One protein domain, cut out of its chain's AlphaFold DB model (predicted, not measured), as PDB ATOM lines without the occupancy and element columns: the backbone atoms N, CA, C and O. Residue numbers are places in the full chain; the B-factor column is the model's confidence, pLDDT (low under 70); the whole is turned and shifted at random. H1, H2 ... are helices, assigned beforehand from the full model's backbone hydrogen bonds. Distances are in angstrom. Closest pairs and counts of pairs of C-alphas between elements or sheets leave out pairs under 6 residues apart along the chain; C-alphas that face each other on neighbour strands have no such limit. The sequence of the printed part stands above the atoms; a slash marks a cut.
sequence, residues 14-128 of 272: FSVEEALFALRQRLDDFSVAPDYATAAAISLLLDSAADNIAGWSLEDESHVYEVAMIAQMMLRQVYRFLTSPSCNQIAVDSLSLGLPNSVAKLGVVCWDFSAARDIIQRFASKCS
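This is residues 14 to 128 of the 272 residues of an uncharacterized protein of Brachypodium distachyon (UniProt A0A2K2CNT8). The model is an elongated, up-and-down bundle of five helices, H1, H2, H3, H5 and H6, each running against the one before, with the short H4 packed at a slant on H1, H2 and H6. H1 and H3 are shifted along the long axis, and residues 57 to 62 stick out at one end. The printed part has 115 residues with six named helices, H1 to H6 in chain order, and no named strand; its class is all helix. It is compact, with a radius of gyration of the C-alphas of 14.3 A, and spans 51 by 26 by 19 A.

H1, residues 16 to 28, begins with C-alpha 16 at (161.749, -73.839, 88.060) and is 18.4 A long. H2, residues 36 to 54, is 26.7 A long, and H3, residues 61 to 83, 33.2 A. H4 holds residues 89 to 96 and H5 residues 99 to 109. H6, residues 113 to 126, is 20.3 A long and ends with C-alpha 126 at (160.057, -76.499, 108.792).

H1 and H2 form a hairpin; their closest C-alphas, of Leu 23 and Thr 38, are 6.1 A apart. H2 and H3, another hairpin, stand at a shallow tilt of 24 degrees. H2 touches H5, the same way, at Asp 47 and Ser 102, closest C-alphas 4.8 A apart. H4 touches H2 with C-alphas of Leu 95 and Ala 39 closest, 5.2 A. H5 and H6 form a hairpin at 12 degrees. H1 and H6 are apart. In all six helices every O i to N i+4 pair is within hydrogen-bond range.

The C-alphas of Ser 31 and Glu 59, the two farthest apart, are 51.2 A apart. The printed part has no cut and no long link. Mean pLDDT of the printed part is 82.2; residues 14, 27, 29 to 34 and 55 to 64 are under 70.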
ATOM      1  N   PHE A  14     164.654 -74.220  81.044       54.06
ATOM      2  CA  PHE A  14     164.702 -74.595  82.465       54.06
ATOM      3  C   PHE A  14     163.594 -73.931  83.282       54.06
ATOM      4  O   PHE A  14     163.746 -72.839  83.831       54.06
ATOM      5  N   SER A  15     162.460 -74.625  83.377       75.75
ATOM      6  CA  SER A  15     161.355 -74.239  84.250       75.75
ATOM      7  C   SER A  15     161.679 -74.598  85.702       75.75
ATOM      8  O   SER A  15     161.943 -75.757  86.028       75.75
ATOM      9  N   VAL A  16     161.620 -73.614  86.605       76.44
ATOM     10  CA  VAL A  16     161.749 -73.839  88.060       76.44
ATOM     11  C   VAL A  16     160.729 -74.876  88.536       76.44
ATOM     12  O   VAL A  16     161.045 -75.709  89.379       76.44
ATOM     13  N   GLU A  17     159.528 -74.879  87.961       80.38
ATOM     14  CA  GLU A  17     158.487 -75.863  88.261       80.38
ATOM     15  C   GLU A  17     158.864 -77.279  87.815       80.38
ATOM     16  O   GLU A  17     158.680 -78.218  88.589       80.38
ATOM     17  N   GLU A  18     159.464 -77.442  86.633       81.06
ATOM     18  CA  GLU A  18     159.968 -78.742  86.167       81.06
ATOM     19  C   GLU A  18     161.124 -79.240  87.038       81.06
ATOM     20  O   GLU A  18     161.165 -80.414  87.398       81.06
ATOM     21  N   ALA A  19     162.033 -78.350  87.442       77.31
ATOM     22  CA  ALA A  19     163.151 -78.698  88.311       77.31
ATOM     23  C   ALA A  19     162.692 -79.087  89.726       77.31
ATOM     24  O   ALA A  19     163.173 -80.071  90.289       77.31
ATOM     25  N   LEU A  20     161.721 -78.361  90.289       76.19
ATOM     26  CA  LEU A  20     161.091 -78.702  91.568       76.19
ATOM     27  C   LEU A  20     160.328 -80.031  91.478       76.19
ATOM     28  O   LEU A  20     160.359 -80.838  92.411       76.19
ATOM     29  N   PHE A  21     159.670 -80.290  90.349       81.00
ATOM     30  CA  PHE A  21     159.007 -81.563  90.089       81.00
ATOM     31  C   PHE A  21     160.010 -82.720  89.963       81.00
ATOM     32  O   PHE A  21     159.806 -83.768  90.577       81.00
ATOM     33  N   ALA A  22     161.121 -82.523  89.250       78.75
ATOM     34  CA  ALA A  22     162.195 -83.504  89.123       78.75
ATOM     35  C   ALA A  22     162.863 -83.808  90.475       78.75
ATOM     36  O   ALA A  22     163.099 -84.974  90.796       78.75
ATOM     37  N   LEU A  23     163.103 -82.777  91.299       76.12
ATOM     38  CA  LEU A  23     163.600 -82.936  92.668       76.12
ATOM     39  C   LEU A  23     162.664 -83.830  93.484       76.12
ATOM     40  O   LEU A  23     163.116 -84.770  94.134       76.12
ATOM     41  N   ARG A  24     161.354 -83.568  93.424       77.62
ATOM     42  CA  ARG A  24     160.352 -84.396  94.102       77.62
ATOM     43  C   ARG A  24     160.413 -85.850  93.640       77.62
ATOM     44  O   ARG A  24     160.498 -86.729  94.488       77.62
ATOM     45  N   GLN A  25     160.384 -86.101  92.328       79.19
ATOM     46  CA  GLN A  25     160.397 -87.467  91.792       79.19
ATOM     47  C   GLN A  25     161.610 -88.267  92.271       79.19
ATOM     48  O   GLN A  25     161.471 -89.434  92.617       79.19
ATOM     49  N   ARG A  26     162.787 -87.634  92.337       72.00
ATOM     50  CA  ARG A  26     164.013 -88.284  92.816       72.00
ATOM     51  C   ARG A  26     164.019 -88.557  94.313       72.00
ATOM     52  O   ARG A  26     164.601 -89.546  94.733       72.00
ATOM     53  N   LEU A  27     163.398 -87.692  95.109       68.75
ATOM     54  CA  LEU A  27     163.318 -87.867  96.560       68.75
ATOM     55  C   LEU A  27     162.251 -88.887  96.984       68.75
ATOM     56  O   LEU A  27     162.369 -89.457  98.066       68.75
ATOM     57  N   ASP A  28     161.229 -89.113  96.155       70.25
ATOM     58  CA  ASP A  28     160.238 -90.181  96.354       70.25
ATOM     59  C   ASP A  28     160.824 -91.573  96.020       70.25
ATOM     60  O   ASP A  28     160.309 -92.599  96.472       70.25
ATOM     61  N   ASP A  29     161.931 -91.621  95.272       68.62
ATOM     62  CA  ASP A  29     162.663 -92.841  94.953       68.62
ATOM     63  C   ASP A  29     163.625 -93.185  96.111       68.62
ATOM     64  O   ASP A  29     164.789 -92.787  96.142       68.62
ATOM     65  N   PHE A  30     163.121 -93.918  97.112       52.88
ATOM     66  CA  PHE A  30     163.804 -94.257  98.380       52.88
ATOM     67  C   PHE A  30     165.183 -94.949  98.245       52.88
ATOM     68  O   PHE A  30     165.849 -95.204  99.249       52.88
ATOM     69  N   SER A  31     165.616 -95.274  97.025       55.16
ATOM     70  CA  SER A  31     166.941 -95.816  96.711       55.16
ATOM     71  C   SER A  31     168.027 -94.740  96.544       55.16
ATOM     72  O   SER A  31     169.201 -95.097  96.420       55.16
ATOM     73  N   VAL A  32     167.674 -93.451  96.488       53.78
ATOM     74  CA  VAL A  32     168.599 -92.364  96.135       53.78
ATOM     75  C   VAL A  32     168.878 -91.476  97.352       53.78
ATOM     76  O   VAL A  32     167.976 -91.090  98.092       53.78
ATOM     77  N   ALA A  33     170.157 -91.163  97.586       59.41
ATOM     78  CA  ALA A  33     170.586 -90.198  98.600       59.41
ATOM     79  C   ALA A  33     169.930 -88.815  98.369       59.41
ATOM     80  O   ALA A  33     169.571 -88.508  97.231       59.41
ATOM     81  N   PRO A  34     169.798 -87.956  99.402       61.38
ATOM     82  CA  PRO A  34     169.267 -86.601  99.237       61.38
ATOM     83  C   PRO A  34     169.945 -85.861  98.073       61.38
ATOM     84  O   PRO A  34     171.170 -85.714  98.046       61.38
ATOM     85  N   ASP A  35     169.142 -85.410  97.101       70.00
ATOM     86  CA  ASP A  35     169.628 -84.796  95.861       70.00
ATOM     87  C   ASP A  35     169.973 -83.311  96.065       70.00
ATOM     88  O   ASP A  35     169.297 -82.388  95.595       70.00
ATOM     89  N   TYR A  36     171.065 -83.083  96.798       74.88
ATOM     90  CA  TYR A  36     171.644 -81.757  97.000       74.88
ATOM     91  C   TYR A  36     172.077 -81.097  95.686       74.88
ATOM     92  O   TYR A  36     172.091 -79.871  95.602       74.88
ATOM     93  N   ALA A  37     172.398 -81.881  94.651       79.88
ATOM     94  CA  ALA A  37     172.807 -81.353  93.355       79.88
ATOM     95  C   ALA A  37     171.638 -80.667  92.636       79.88
ATOM     96  O   ALA A  37     171.800 -79.557  92.132       79.88
ATOM     97  N   THR A  38     170.446 -81.269  92.649       80.62
ATOM     98  CA  THR A  38     169.249 -80.644  92.069       80.62
ATOM     99  C   THR A  38     168.809 -79.417  92.870       80.62
ATOM    100  O   THR A  38     168.511 -78.381  92.278       80.62
ATOM    101  N   ALA A  39     168.834 -79.471  94.206       84.50
ATOM    102  CA  ALA A  39     168.530 -78.301  95.039       84.50
ATOM    103  C   ALA A  39     169.521 -77.137  94.810       84.50
ATOM    104  O   ALA A  39     169.118 -75.970  94.728       84.50
ATOM    105  N   ALA A  40     170.810 -77.449  94.641       85.31
ATOM    106  CA  ALA A  40     171.833 -76.473  94.283       85.31
ATOM    107  C   ALA A  40     171.621 -75.909  92.869       85.31
ATOM    108  O   ALA A  40     171.747 -74.703  92.681       85.31
ATOM    109  N   ALA A  41     171.241 -76.742  91.895       83.19
ATOM    110  CA  ALA A  41     170.935 -76.299  90.535       83.19
ATOM    111  C   ALA A  41     169.733 -75.342  90.493       83.19
ATOM    112  O   ALA A  41     169.791 -74.327  89.801       83.19
ATOM    113  N   ILE A  42     168.680 -75.611  91.276       87.19
ATOM    114  CA  ILE A  42     167.540 -74.693  91.423       87.19
ATOM    115  C   ILE A  42     168.016 -73.360  92.006       87.19
ATOM    116  O   ILE A  42     167.690 -72.310  91.462       87.19
ATOM    117  N   SER A  43     168.818 -73.386  93.075       88.31
ATOM    118  CA  SER A  43     169.356 -72.161  93.687       88.31
ATOM    119  C   SER A  43     170.199 -71.357  92.692       88.31
ATOM    120  O   SER A  43     169.966 -70.167  92.517       88.31
ATOM    121  N   LEU A  44     171.105 -72.020  91.966       86.50
ATOM    122  CA  LEU A  44     171.945 -71.394  90.944       86.50
ATOM    123  C   LEU A  44     171.120 -70.765  89.818       86.50
ATOM    124  O   LEU A  44     171.460 -69.687  89.341       86.50
ATOM    125  N   LEU A  45     170.037 -71.419  89.397       86.25
ATOM    126  CA  LEU A  45     169.143 -70.872  88.386       86.25
ATOM    127  C   LEU A  45     168.439 -69.605  88.881       86.25
ATOM    128  O   LEU A  45     168.416 -68.609  88.165       86.25
ATOM    129  N   LEU A  46     167.890 -69.627  90.098       88.69
ATOM    130  CA  LEU A  46     167.249 -68.451  90.689       88.69
ATOM    131  C   LEU A  46     168.249 -67.300  90.883       88.69
ATOM    132  O   LEU A  46     167.922 -66.152  90.590       88.69
ATOM    133  N   ASP A  47     169.465 -67.611  91.335       86.69
ATOM    134  CA  ASP A  47     170.559 -66.647  91.468       86.69
ATOM    135  C   ASP A  47     170.941 -66.050  90.105       86.69
ATOM    136  O   ASP A  47     171.001 -64.830  89.965       86.69
ATOM    137  N   SER A  48     171.132 -66.888  89.081       83.56
ATOM    138  CA  SER A  48     171.445 -66.434  87.723       83.56
ATOM    139  C   SER A  48     170.320 -65.593  87.135       83.56
ATOM    140  O   SER A  48     170.601 -64.620  86.438       83.56
ATOM    141  N   ALA A  49     169.062 -65.953  87.400       81.94
ATOM    142  CA  ALA A  49     167.925 -65.157  86.977       81.94
ATOM    143  C   ALA A  49     168.007 -63.770  87.608       81.94
ATOM    144  O   ALA A  49     168.026 -62.794  86.865       81.94
ATOM    145  N   ALA A  50     168.156 -63.683  88.934       82.94
ATOM    146  CA  ALA A  50     168.262 -62.414  89.649       82.94
ATOM    147  C   ALA A  50     169.431 -61.541  89.162       82.94
ATOM    148  O   ALA A  50     169.247 -60.343  88.948       82.94
ATOM    149  N   ASP A  51     170.610 -62.132  88.947       79.88
ATOM    150  CA  ASP A  51     171.792 -61.410  88.467       79.88
ATOM    151  C   ASP A  51     171.599 -60.887  87.034       79.88
ATOM    152  O   ASP A  51     172.026 -59.772  86.727       79.88
ATOM    153  N   ASN A  52     170.905 -61.645  86.175       77.56
ATOM    154  CA  ASN A  52     170.546 -61.184  84.836       77.56
ATOM    155  C   ASN A  52     169.623 -59.960  84.905       77.56
ATOM    156  O   ASN A  52     169.922 -58.971  84.246       77.56
ATOM    157  N   ILE A  53     168.570 -59.978  85.739       75.12
ATOM    158  CA  ILE A  53     167.654 -58.824  85.897       75.12
ATOM    159  C   ILE A  53     168.413 -57.597  86.404       75.12
ATOM    160  O   ILE A  53     168.243 -56.493  85.895       75.12
ATOM    161  N   ALA A  54     169.269 -57.792  87.410       72.62
ATOM    162  CA  ALA A  54     170.028 -56.710  88.026       72.62
ATOM    163  C   ALA A  54     171.027 -56.046  87.061       72.62
ATOM    164  O   ALA A  54     171.381 -54.886  87.261       72.62
ATOM    165  N   GLY A  55     171.487 -56.768  86.033       64.94
ATOM    166  CA  GLY A  55     172.407 -56.260  85.018       64.94
ATOM    167  C   GLY A  55     171.753 -55.434  83.906       64.94
ATOM    168  O   GLY A  55     172.476 -54.892  83.068       64.94
ATOM    169  N   TRP A  56     170.421 -55.345  83.852       63.41
ATOM    170  CA  TRP A  56     169.726 -54.633  82.779       63.41
ATOM    171  C   TRP A  56     169.740 -53.124  83.058       63.41
ATOM    172  O   TRP A  56     169.229 -52.657  84.075       63.41
ATOM    173  N   SER A  57     170.364 -52.358  82.153       52.44
ATOM    174  CA  SER A  57     170.330 -50.891  82.180       52.44
ATOM    175  C   SER A  57     168.889 -50.432  81.943       52.44
ATOM    176  O   SER A  57     168.242 -50.919  81.019       52.44
ATOM    177  N   LEU A  58     168.397 -49.494  82.759       54.19
ATOM    178  CA  LEU A  58     167.026 -48.939  82.769       54.19
ATOM    179  C   LEU A  58     166.633 -48.171  81.482       54.19
ATOM    180  O   LEU A  58     165.739 -47.334  81.505       54.19
ATOM    181  N   GLU A  59     167.312 -48.412  80.363       54.75
ATOM    182  CA  GLU A  59     167.073 -47.743  79.081       54.75
ATOM    183  C   GLU A  59     165.836 -48.295  78.350       54.75
ATOM    184  O   GLU A  59     165.264 -47.589  77.521       54.75
ATOM    185  N   ASP A  60     165.377 -49.506  78.696       61.50
ATOM    186  CA  ASP A  60     164.125 -50.092  78.202       61.50
ATOM    187  C   ASP A  60     163.257 -50.599  79.364       61.50
ATOM    188  O   ASP A  60     163.410 -51.718  79.861       61.50
ATOM    189  N   GLU A  61     162.330 -49.751  79.817       61.62
ATOM    190  CA  GLU A  61     161.413 -50.071  80.916       61.62
ATOM    191  C   GLU A  61     160.526 -51.291  80.618       61.62
ATOM    192  O   GLU A  61     160.157 -52.008  81.549       61.62
ATOM    193  N   SER A  62     160.193 -51.575  79.349       66.94
ATOM    194  CA  SER A  62     159.268 -52.669  79.003       66.94
ATOM    195  C   SER A  62     159.858 -54.042  79.333       66.94
ATOM    196  O   SER A  62     159.187 -54.900  79.914       66.94
ATOM    197  N   HIS A  63     161.153 -54.201  79.074       67.12
ATOM    198  CA  HIS A  63     161.916 -55.408  79.354       67.12
ATOM    199  C   HIS A  63     162.101 -55.650  80.861       67.12
ATOM    200  O   HIS A  63     162.066 -56.797  81.317       67.12
ATOM    201  N   VAL A  64     162.204 -54.586  81.661       69.56
ATOM    202  CA  VAL A  64     162.305 -54.686  83.127       69.56
ATOM    203  C   VAL A  64     161.037 -55.299  83.735       69.56
ATOM    204  O   VAL A  64     161.135 -56.164  84.606       69.56
ATOM    205  N   TYR A  65     159.847 -54.910  83.260       75.25
ATOM    206  CA  TYR A  65     158.578 -55.448  83.769       75.25
ATOM    207  C   TYR A  65     158.382 -56.932  83.443       75.25
ATOM    208  O   TYR A  65     157.960 -57.696  84.316       75.25
ATOM    209  N   GLU A  66     158.689 -57.357  82.217       74.62
ATOM    210  CA  GLU A  66     158.562 -58.765  81.815       74.62
ATOM    211  C   GLU A  66     159.460 -59.669  82.660       74.62
ATOM    212  O   GLU A  66     159.031 -60.706  83.171       74.62
ATOM    213  N   VAL A  67     160.700 -59.247  82.881       73.44
ATOM    214  CA  VAL A  67     161.672 -60.045  83.622       73.44
ATOM    215  C   VAL A  67     161.418 -60.020  85.133       73.44
ATOM    216  O   VAL A  67     161.549 -61.057  85.791       73.44
ATOM    217  N   ALA A  68     160.923 -58.909  85.682       80.81
ATOM    218  CA  ALA A  68     160.398 -58.873  87.047       80.81
ATOM    219  C   ALA A  68     159.200 -59.824  87.230       80.81
ATOM    220  O   ALA A  68     159.125 -60.524  88.242       80.81
ATOM    221  N   MET A  69     158.296 -59.913  86.247       83.44
ATOM    222  CA  MET A  69     157.170 -60.856  86.273       83.44
ATOM    223  C   MET A  69     157.655 -62.311  86.309       83.44
ATOM    224  O   MET A  69     157.136 -63.117  87.084       83.44
ATOM    225  N   ILE A  70     158.692 -62.648  85.536       83.81
ATOM    226  CA  ILE A  70     159.311 -63.980  85.567       83.81
ATOM    227  C   ILE A  70     159.863 -64.287  86.966       83.81
ATOM    228  O   ILE A  70     159.579 -65.352  87.518       83.81
ATOM    229  N   ALA A  71     160.584 -63.353  87.591       86.69
ATOM    230  CA  ALA A  71     161.079 -63.527  88.958       86.69
ATOM    231  C   ALA A  71     159.946 -63.724  89.986       86.69
ATOM    232  O   ALA A  71     160.045 -64.605  90.845       86.69
ATOM    233  N   GLN A  72     158.834 -62.988  89.867       89.94
ATOM    234  CA  GLN A  72     157.646 -63.210  90.708       89.94
ATOM    235  C   GLN A  72     157.046 -64.603  90.495       89.94
ATOM    236  O   GLN A  72     156.658 -65.272  91.458       89.94
ATOM    237  N   MET A  73     156.978 -65.074  89.246       88.44
ATOM    238  CA  MET A  73     156.512 -66.426  88.938       88.44
ATOM    239  C   MET A  73     157.413 -67.491  89.571       88.44
ATOM    240  O   MET A  73     156.894 -68.435  90.168       88.44
ATOM    241  N   MET A  74     158.736 -67.313  89.522       90.00
ATOM    242  CA  MET A  74     159.694 -68.219  90.160       90.00
ATOM    243  C   MET A  74     159.505 -68.275  91.684       90.00
ATOM    244  O   MET A  74     159.400 -69.367  92.247       90.00
ATOM    245  N   LEU A  75     159.376 -67.123  92.358       93.25
ATOM    246  CA  LEU A  75     159.070 -67.074  93.796       93.25
ATOM    247  C   LEU A  75     157.758 -67.801  94.110       93.25
ATOM    248  O   LEU A  75     157.687 -68.609  95.040       93.25
ATOM    249  N   ARG A  76     156.721 -67.582  93.297       92.88
ATOM    250  CA  ARG A  76     155.425 -68.247  93.464       92.88
ATOM    251  C   ARG A  76     155.526 -69.762  93.295       92.88
ATOM    252  O   ARG A  76     154.886 -70.487  94.053       92.88
ATOM    253  N   GLN A  77     156.304 -70.252  92.331       91.88
ATOM    254  CA  GLN A  77     156.529 -71.687  92.123       91.88
ATOM    255  C   GLN A  77     157.252 -72.317  93.319       91.88
ATOM    256  O   GLN A  77     156.793 -73.338  93.833       91.88
ATOM    257  N   VAL A  78     158.300 -71.665  93.835       93.94
ATOM    258  CA  VAL A  78     158.996 -72.095  95.060       93.94
ATOM    259  C   VAL A  78     158.031 -72.139  96.246       93.94
ATOM    260  O   VAL A  78     157.940 -73.155  96.936       93.94
ATOM    261  N   TYR A  79     157.257 -71.075  96.467       94.19
ATOM    262  CA  TYR A  79     156.291 -71.021  97.564       94.19
ATOM    263  C   TYR A  79     155.226 -72.123  97.455       94.19
ATOM    264  O   TYR A  79     154.951 -72.828  98.432       94.19
ATOM    265  N   ARG A  80     154.645 -72.317  96.262       92.94
ATOM    266  CA  ARG A  80     153.663 -73.383  95.994       92.94
ATOM    267  C   ARG A  80     154.248 -74.765  96.249       92.94
ATOM    268  O   ARG A  80     153.565 -75.610  96.821       92.94
ATOM    269  N   PHE A  81     155.504 -74.993  95.873       91.50
ATOM    270  CA  PHE A  81     156.184 -76.246  96.167       91.50
ATOM    271  C   PHE A  81     156.332 -76.456  97.675       91.50
ATOM    272  O   PHE A  81     155.852 -77.459  98.191       91.50
ATOM    273  N   LEU A  82     156.894 -75.487  98.405       92.12
ATOM    274  CA  LEU A  82     157.126 -75.591  99.855       92.12
ATOM    275  C   LEU A  82     155.840 -75.748 100.676       92.12
ATOM    276  O   LEU A  82     155.872 -76.295 101.783       92.12
ATOM    277  N   THR A  83     154.714 -75.253 100.165       91.62
ATOM    278  CA  THR A  83     153.394 -75.362 100.804       91.62
ATOM    279  C   THR A  83     152.596 -76.584 100.356       91.62
ATOM    280  O   THR A  83     151.611 -76.927 101.009       91.62
ATOM    281  N   SER A  84     153.027 -77.275  99.299       89.75
ATOM    282  CA  SER A  84     152.367 -78.486  98.820       89.75
ATOM    283  C   SER A  84     152.439 -79.610  99.866       89.75
ATOM    284  O   SER A  84     153.505 -79.826 100.454       89.75
ATOM    285  N   PRO A  85     151.366 -80.408 100.040       84.31
ATOM    286  CA  PRO A  85     151.395 -81.631 100.848       84.31
ATOM    287  C   PRO A  85     152.458 -82.638 100.393       84.31
ATOM    288  O   PRO A  85     152.886 -83.484 101.168       84.31
ATOM    289  N   SER A  86     152.886 -82.552  99.132       75.94
ATOM    290  CA  SER A  86     153.889 -83.440  98.547       75.94
ATOM    291  C   SER A  86     155.336 -83.032  98.826       75.94
ATOM    292  O   SER A  86     156.250 -83.706  98.363       75.94
ATOM    293  N   CYS A  87     155.573 -81.900  99.491       85.12
ATOM    294  CA  CYS A  87     156.919 -81.445  99.819       85.12
ATOM    295  C   CYS A  87     157.363 -82.089 101.134       85.12
ATOM    296  O   CYS A  87     156.939 -81.674 102.217       85.12
ATOM    297  N   ASN A  88     158.182 -83.135 101.022       87.56
ATOM    298  CA  ASN A  88     158.717 -83.856 102.170       87.56
ATOM    299  C   ASN A  88     159.847 -83.067 102.866       87.56
ATOM    300  O   ASN A  88     160.389 -82.104 102.323       87.56
ATOM    301  N   GLN A  89     160.196 -83.474 104.089       89.06
ATOM    302  CA  GLN A  89     161.187 -82.768 104.905       89.06
ATOM    303  C   GLN A  89     162.579 -82.745 104.256       89.06
ATOM    304  O   GLN A  89     163.258 -81.727 104.317       89.06
ATOM    305  N   ILE A  90     162.971 -83.826 103.573       88.12
ATOM    306  CA  ILE A  90     164.271 -83.921 102.894       88.12
ATOM    307  C   ILE A  90     164.376 -82.856 101.798       88.12
ATOM    308  O   ILE A  90     165.381 -82.156 101.718       88.12
ATOM    309  N   ALA A  91     163.322 -82.677 100.995       88.06
ATOM    310  CA  ALA A  91     163.271 -81.635  99.975       88.06
ATOM    311  C   ALA A  91     163.420 -80.244 100.598       88.06
ATOM    312  O   ALA A  91     164.185 -79.421 100.102       88.06
ATOM    313  N   VAL A  92     162.700 -79.988 101.694       91.38
ATOM    314  CA  VAL A  92     162.751 -78.707 102.405       91.38
ATOM    315  C   VAL A  92     164.155 -78.431 102.937       91.38
ATOM    316  O   VAL A  92     164.675 -77.341 102.709       91.38
ATOM    317  N   ASP A  93     164.784 -79.410 103.585       90.75
ATOM    318  CA  ASP A  93     166.124 -79.261 104.152       90.75
ATOM    319  C   ASP A  93     167.174 -79.063 103.054       90.75
ATOM    320  O   ASP A  93     167.961 -78.119 103.137       90.75
ATOM    321  N   SER A  94     167.145 -79.857 101.978       89.75
ATOM    322  CA  SER A  94     168.060 -79.693 100.838       89.75
ATOM    323  C   SER A  94     167.914 -78.327 100.166       89.75
ATOM    324  O   SER A  94     168.915 -77.695  99.838       89.75
ATOM    325  N   LEU A  95     166.681 -77.846  99.986       91.62
ATOM    326  CA  LEU A  95     166.417 -76.531  99.406       91.62
ATOM    327  C   LEU A  95     166.839 -75.392 100.335       91.62
ATOM    328  O   LEU A  95     167.329 -74.366  99.859       91.62
ATOM    329  N   SER A  96     166.692 -75.570 101.650       93.31
ATOM    330  CA  SER A  96     167.044 -74.545 102.633       93.31
ATOM    331  C   SER A  96     168.517 -74.147 102.572       93.31
ATOM    332  O   SER A  96     168.823 -72.994 102.835       93.31
ATOM    333  N   LEU A  97     169.415 -75.041 102.145       91.44
ATOM    334  CA  LEU A  97     170.859 -74.782 102.087       91.44
ATOM    335  C   LEU A  97     171.262 -73.688 101.086       91.44
ATOM    336  O   LEU A  97     172.304 -73.061 101.260       91.44
ATOM    337  N   GLY A  98     170.470 -73.465 100.035       88.31
ATOM    338  CA  GLY A  98     170.816 -72.527  98.958       88.31
ATOM    339  C   GLY A  98     169.729 -71.506  98.630       88.31
ATOM    340  O   GLY A  98     170.033 -70.369  98.252       88.31
ATOM    341  N   LEU A  99     168.454 -71.864  98.809       92.38
ATOM    342  CA  LEU A  99     167.351 -71.008  98.385       92.38
ATOM    343  C   LEU A  99     167.225 -69.673  99.124       92.38
ATOM    344  O   LEU A  99     166.902 -68.705  98.439       92.38
ATOM    345  N   PRO A 100     167.471 -69.537 100.442       93.44
ATOM    346  CA  PRO A 100     167.268 -68.260 101.131       93.44
ATOM    347  C   PRO A 100     168.027 -67.080 100.504       93.44
ATOM    348  O   PRO A 100     167.462 -65.996 100.375       93.44
ATOM    349  N   ASN A 101     169.261 -67.309 100.040       91.56
ATOM    350  CA  ASN A 101     170.060 -66.323  99.308       91.56
ATOM    351  C   ASN A 101     169.370 -65.900  98.000       91.56
ATOM    352  O   ASN A 101     169.056 -64.727  97.791       91.56
ATOM    353  N   SER A 102     169.072 -66.883  97.152       91.25
ATOM    354  CA  SER A 102     168.499 -66.670  95.818       91.25
ATOM    355  C   SER A 102     167.104 -66.038  95.881       91.25
ATOM    356  O   SER A 102     166.772 -65.133  95.119       91.25
ATOM    357  N   VAL A 103     166.288 -66.473  96.844       93.75
ATOM    358  CA  VAL A 103     164.943 -65.949  97.116       93.75
ATOM    359  C   VAL A 103     165.000 -64.488  97.548       93.75
ATOM    360  O   VAL A 103     164.202 -63.684  97.067       93.75
ATOM    361  N   ALA A 104     165.944 -64.121  98.420       92.44
ATOM    362  CA  ALA A 104     166.115 -62.732  98.823       92.44
ATOM    363  C   ALA A 104     166.505 -61.852  97.627       92.44
ATOM    364  O   ALA A 104     165.904 -60.794  97.446       92.44
ATOM    365  N   LYS A 105     167.436 -62.296  96.766       90.00
ATOM    366  CA  LYS A 105     167.800 -61.554  95.544       90.00
ATOM    367  C   LYS A 105     166.607 -61.371  94.608       90.00
ATOM    368  O   LYS A 105     166.348 -60.248  94.179       90.00
ATOM    369  N   LEU A 106     165.860 -62.446  94.342       89.38
ATOM    370  CA  LEU A 106     164.661 -62.406  93.502       89.38
ATOM    371  C   LEU A 106     163.606 -61.443  94.049       89.38
ATOM    372  O   LEU A 106     163.060 -60.641  93.295       89.38
ATOM    373  N   GLY A 107     163.363 -61.463  95.363       91.00
ATOM    374  CA  GLY A 107     162.446 -60.528  96.017       91.00
ATOM    375  C   GLY A 107     162.820 -59.064  95.789       91.00
ATOM    376  O   GLY A 107     161.934 -58.228  95.639       91.00
ATOM    377  N   VAL A 108     164.119 -58.750  95.710       88.75
ATOM    378  CA  VAL A 108     164.574 -57.386  95.409       88.75
ATOM    379  C   VAL A 108     164.334 -56.998  93.961       88.75
ATOM    380  O   VAL A 108     163.761 -55.940  93.715       88.75
ATOM    381  N   VAL A 109     164.748 -57.835  93.012       85.75
ATOM    382  CA  VAL A 109     164.657 -57.505  91.577       85.75
ATOM    383  C   VAL A 109     163.222 -57.457  91.058       85.75
ATOM    384  O   VAL A 109     162.968 -56.813  90.051       85.75
ATOM    385  N   CYS A 110     162.281 -58.117  91.739       87.12
ATOM    386  CA  CYS A 110     160.870 -58.103  91.359       87.12
ATOM    387  C   CYS A 110     159.962 -57.294  92.295       87.12
ATOM    388  O   CYS A 110     158.739 -57.311  92.127       87.12
ATOM    389  N   TRP A 111     160.557 -56.608  93.276       88.44
ATOM    390  CA  TRP A 111     159.885 -55.802  94.302       88.44
ATOM    391  C   TRP A 111     158.825 -56.542  95.141       88.44
ATOM    392  O   TRP A 111     158.041 -55.903  95.843       88.44
ATOM    393  N   ASP A 112     158.819 -57.880  95.139       91.31
ATOM    394  CA  ASP A 112     157.934 -58.705  95.971       91.31
ATOM    395  C   ASP A 112     158.658 -59.196  97.234       91.31
ATOM    396  O   ASP A 112     158.988 -60.373  97.424       91.31
ATOM    397  N   PHE A 113     158.928 -58.245  98.130       90.88
ATOM    398  CA  PHE A 113     159.576 -58.522  99.411       90.88
ATOM    399  C   PHE A 113     158.727 -59.432 100.310       90.88
ATOM    400  O   PHE A 113     159.277 -60.197 101.103       90.88
ATOM    401  N   SER A 114     157.399 -59.341 100.201       91.75
ATOM    402  CA  SER A 114     156.450 -60.177 100.939       91.75
ATOM    403  C   SER A 114     156.616 -61.649 100.593       91.75
ATOM    404  O   SER A 114     156.855 -62.451 101.495       91.75
ATOM    405  N   ALA A 115     156.589 -62.001  99.304       93.31
ATOM    406  CA  ALA A 115     156.733 -63.387  98.876       93.31
ATOM    407  C   ALA A 115     158.088 -63.972  99.293       93.31
ATOM    408  O   ALA A 115     158.155 -65.101  99.782       93.31
ATOM    409  N   ALA A 116     159.168 -63.193  99.167       94.81
ATOM    410  CA  ALA A 116     160.492 -63.627  99.606       94.81
ATOM    411  C   ALA A 116     160.541 -63.906 101.121       94.81
ATOM    412  O   ALA A 116     161.052 -64.946 101.547       94.81
ATOM    413  N   ARG A 117     159.961 -63.018 101.942       93.50
ATOM    414  CA  ARG A 117     159.866 -63.213 103.399       93.50
ATOM    415  C   ARG A 117     159.013 -64.421 103.764       93.50
ATOM    416  O   ARG A 117     159.406 -65.175 104.651       93.50
ATOM    417  N   ASP A 118     157.897 -64.643 103.077       94.25
ATOM    418  CA  ASP A 118     157.009 -65.782 103.330       94.25
ATOM    419  C   ASP A 118     157.694 -67.124 103.037       94.25
ATOM    420  O   ASP A 118     157.536 -68.093 103.787       94.25
ATOM    421  N   ILE A 119     158.508 -67.184 101.978       95.69
ATOM    422  CA  ILE A 119     159.322 -68.360 101.646       95.69
ATOM    423  C   ILE A 119     160.387 -68.610 102.721       95.69
ATOM    424  O   ILE A 119     160.511 -69.733 103.216       95.69
ATOM    425  N   ILE A 120     161.126 -67.575 103.134       94.38
ATOM    426  CA  ILE A 120     162.132 -67.688 104.204       94.38
ATOM    427  C   ILE A 120     161.476 -68.126 105.517       94.38
ATOM    428  O   ILE A 120     161.965 -69.037 106.187       94.38
ATOM    429  N   GLN A 121     160.320 -67.554 105.853       91.62
ATOM    430  CA  GLN A 121     159.536 -67.954 107.017       91.62
ATOM    431  C   GLN A 121     159.060 -69.407 106.913       91.62
ATOM    432  O   GLN A 121     158.948 -70.097 107.931       91.62
ATOM    433  N   ARG A 122     158.834 -69.927 105.701       92.75
ATOM    434  CA  ARG A 122     158.534 -71.348 105.531       92.75
ATOM    435  C   ARG A 122     159.698 -72.256 105.861       92.75
ATOM    436  O   ARG A 122     159.469 -73.224 106.591       92.75
ATOM    437  N   PHE A 123     160.910 -71.919 105.438       92.50
ATOM    438  CA  PHE A 123     162.100 -72.633 105.900       92.50
ATOM    439  C   PHE A 123     162.254 -72.525 107.417       92.50
ATOM    440  O   PHE A 123     162.487 -73.537 108.069       92.50
ATOM    441  N   ALA A 124     162.038 -71.342 107.999       87.12
ATOM    442  CA  ALA A 124     162.101 -71.147 109.450       87.12
ATOM    443  C   ALA A 124     161.122 -72.056 110.215       87.12
ATOM    444  O   ALA A 124     161.435 -72.537 111.299       87.12
ATOM    445  N   SER A 125     159.937 -72.299 109.643       88.94
ATOM    446  CA  SER A 125     158.896 -73.127 110.264       88.94
ATOM    447  C   SER A 125     159.098 -74.637 110.115       88.94
ATOM    448  O   SER A 125     158.461 -75.396 110.840       88.94
ATOM    449  N   LYS A 126     159.912 -75.078 109.147       89.94
ATOM    450  CA  LYS A 126     160.057 -76.499 108.792       89.94
ATOM    451  C   LYS A 126     161.457 -77.053 109.048       89.94
ATOM    452  O   LYS A 126     161.578 -78.236 109.333       89.94
ATOM    453  N   CYS A 127     162.501 -76.241 108.940       90.94
ATOM    454  CA  CYS A 127     163.880 -76.667 109.169       90.94
ATOM    455  C   CYS A 127     164.262 -76.563 110.651       90.94
ATOM    456  O   CYS A 127     163.617 -75.872 111.441       90.94
ATOM    457  N   SER A 128     165.375 -77.200 111.014       91.12
ATOM    458  CA  SER A 128     166.063 -76.977 112.289       91.12
ATOM    459  C   SER A 128     166.362 -75.478 112.483       91.12
ATOM    460  O   SER A 128     167.073 -74.895 111.659       91.12
TER     461      SER A 128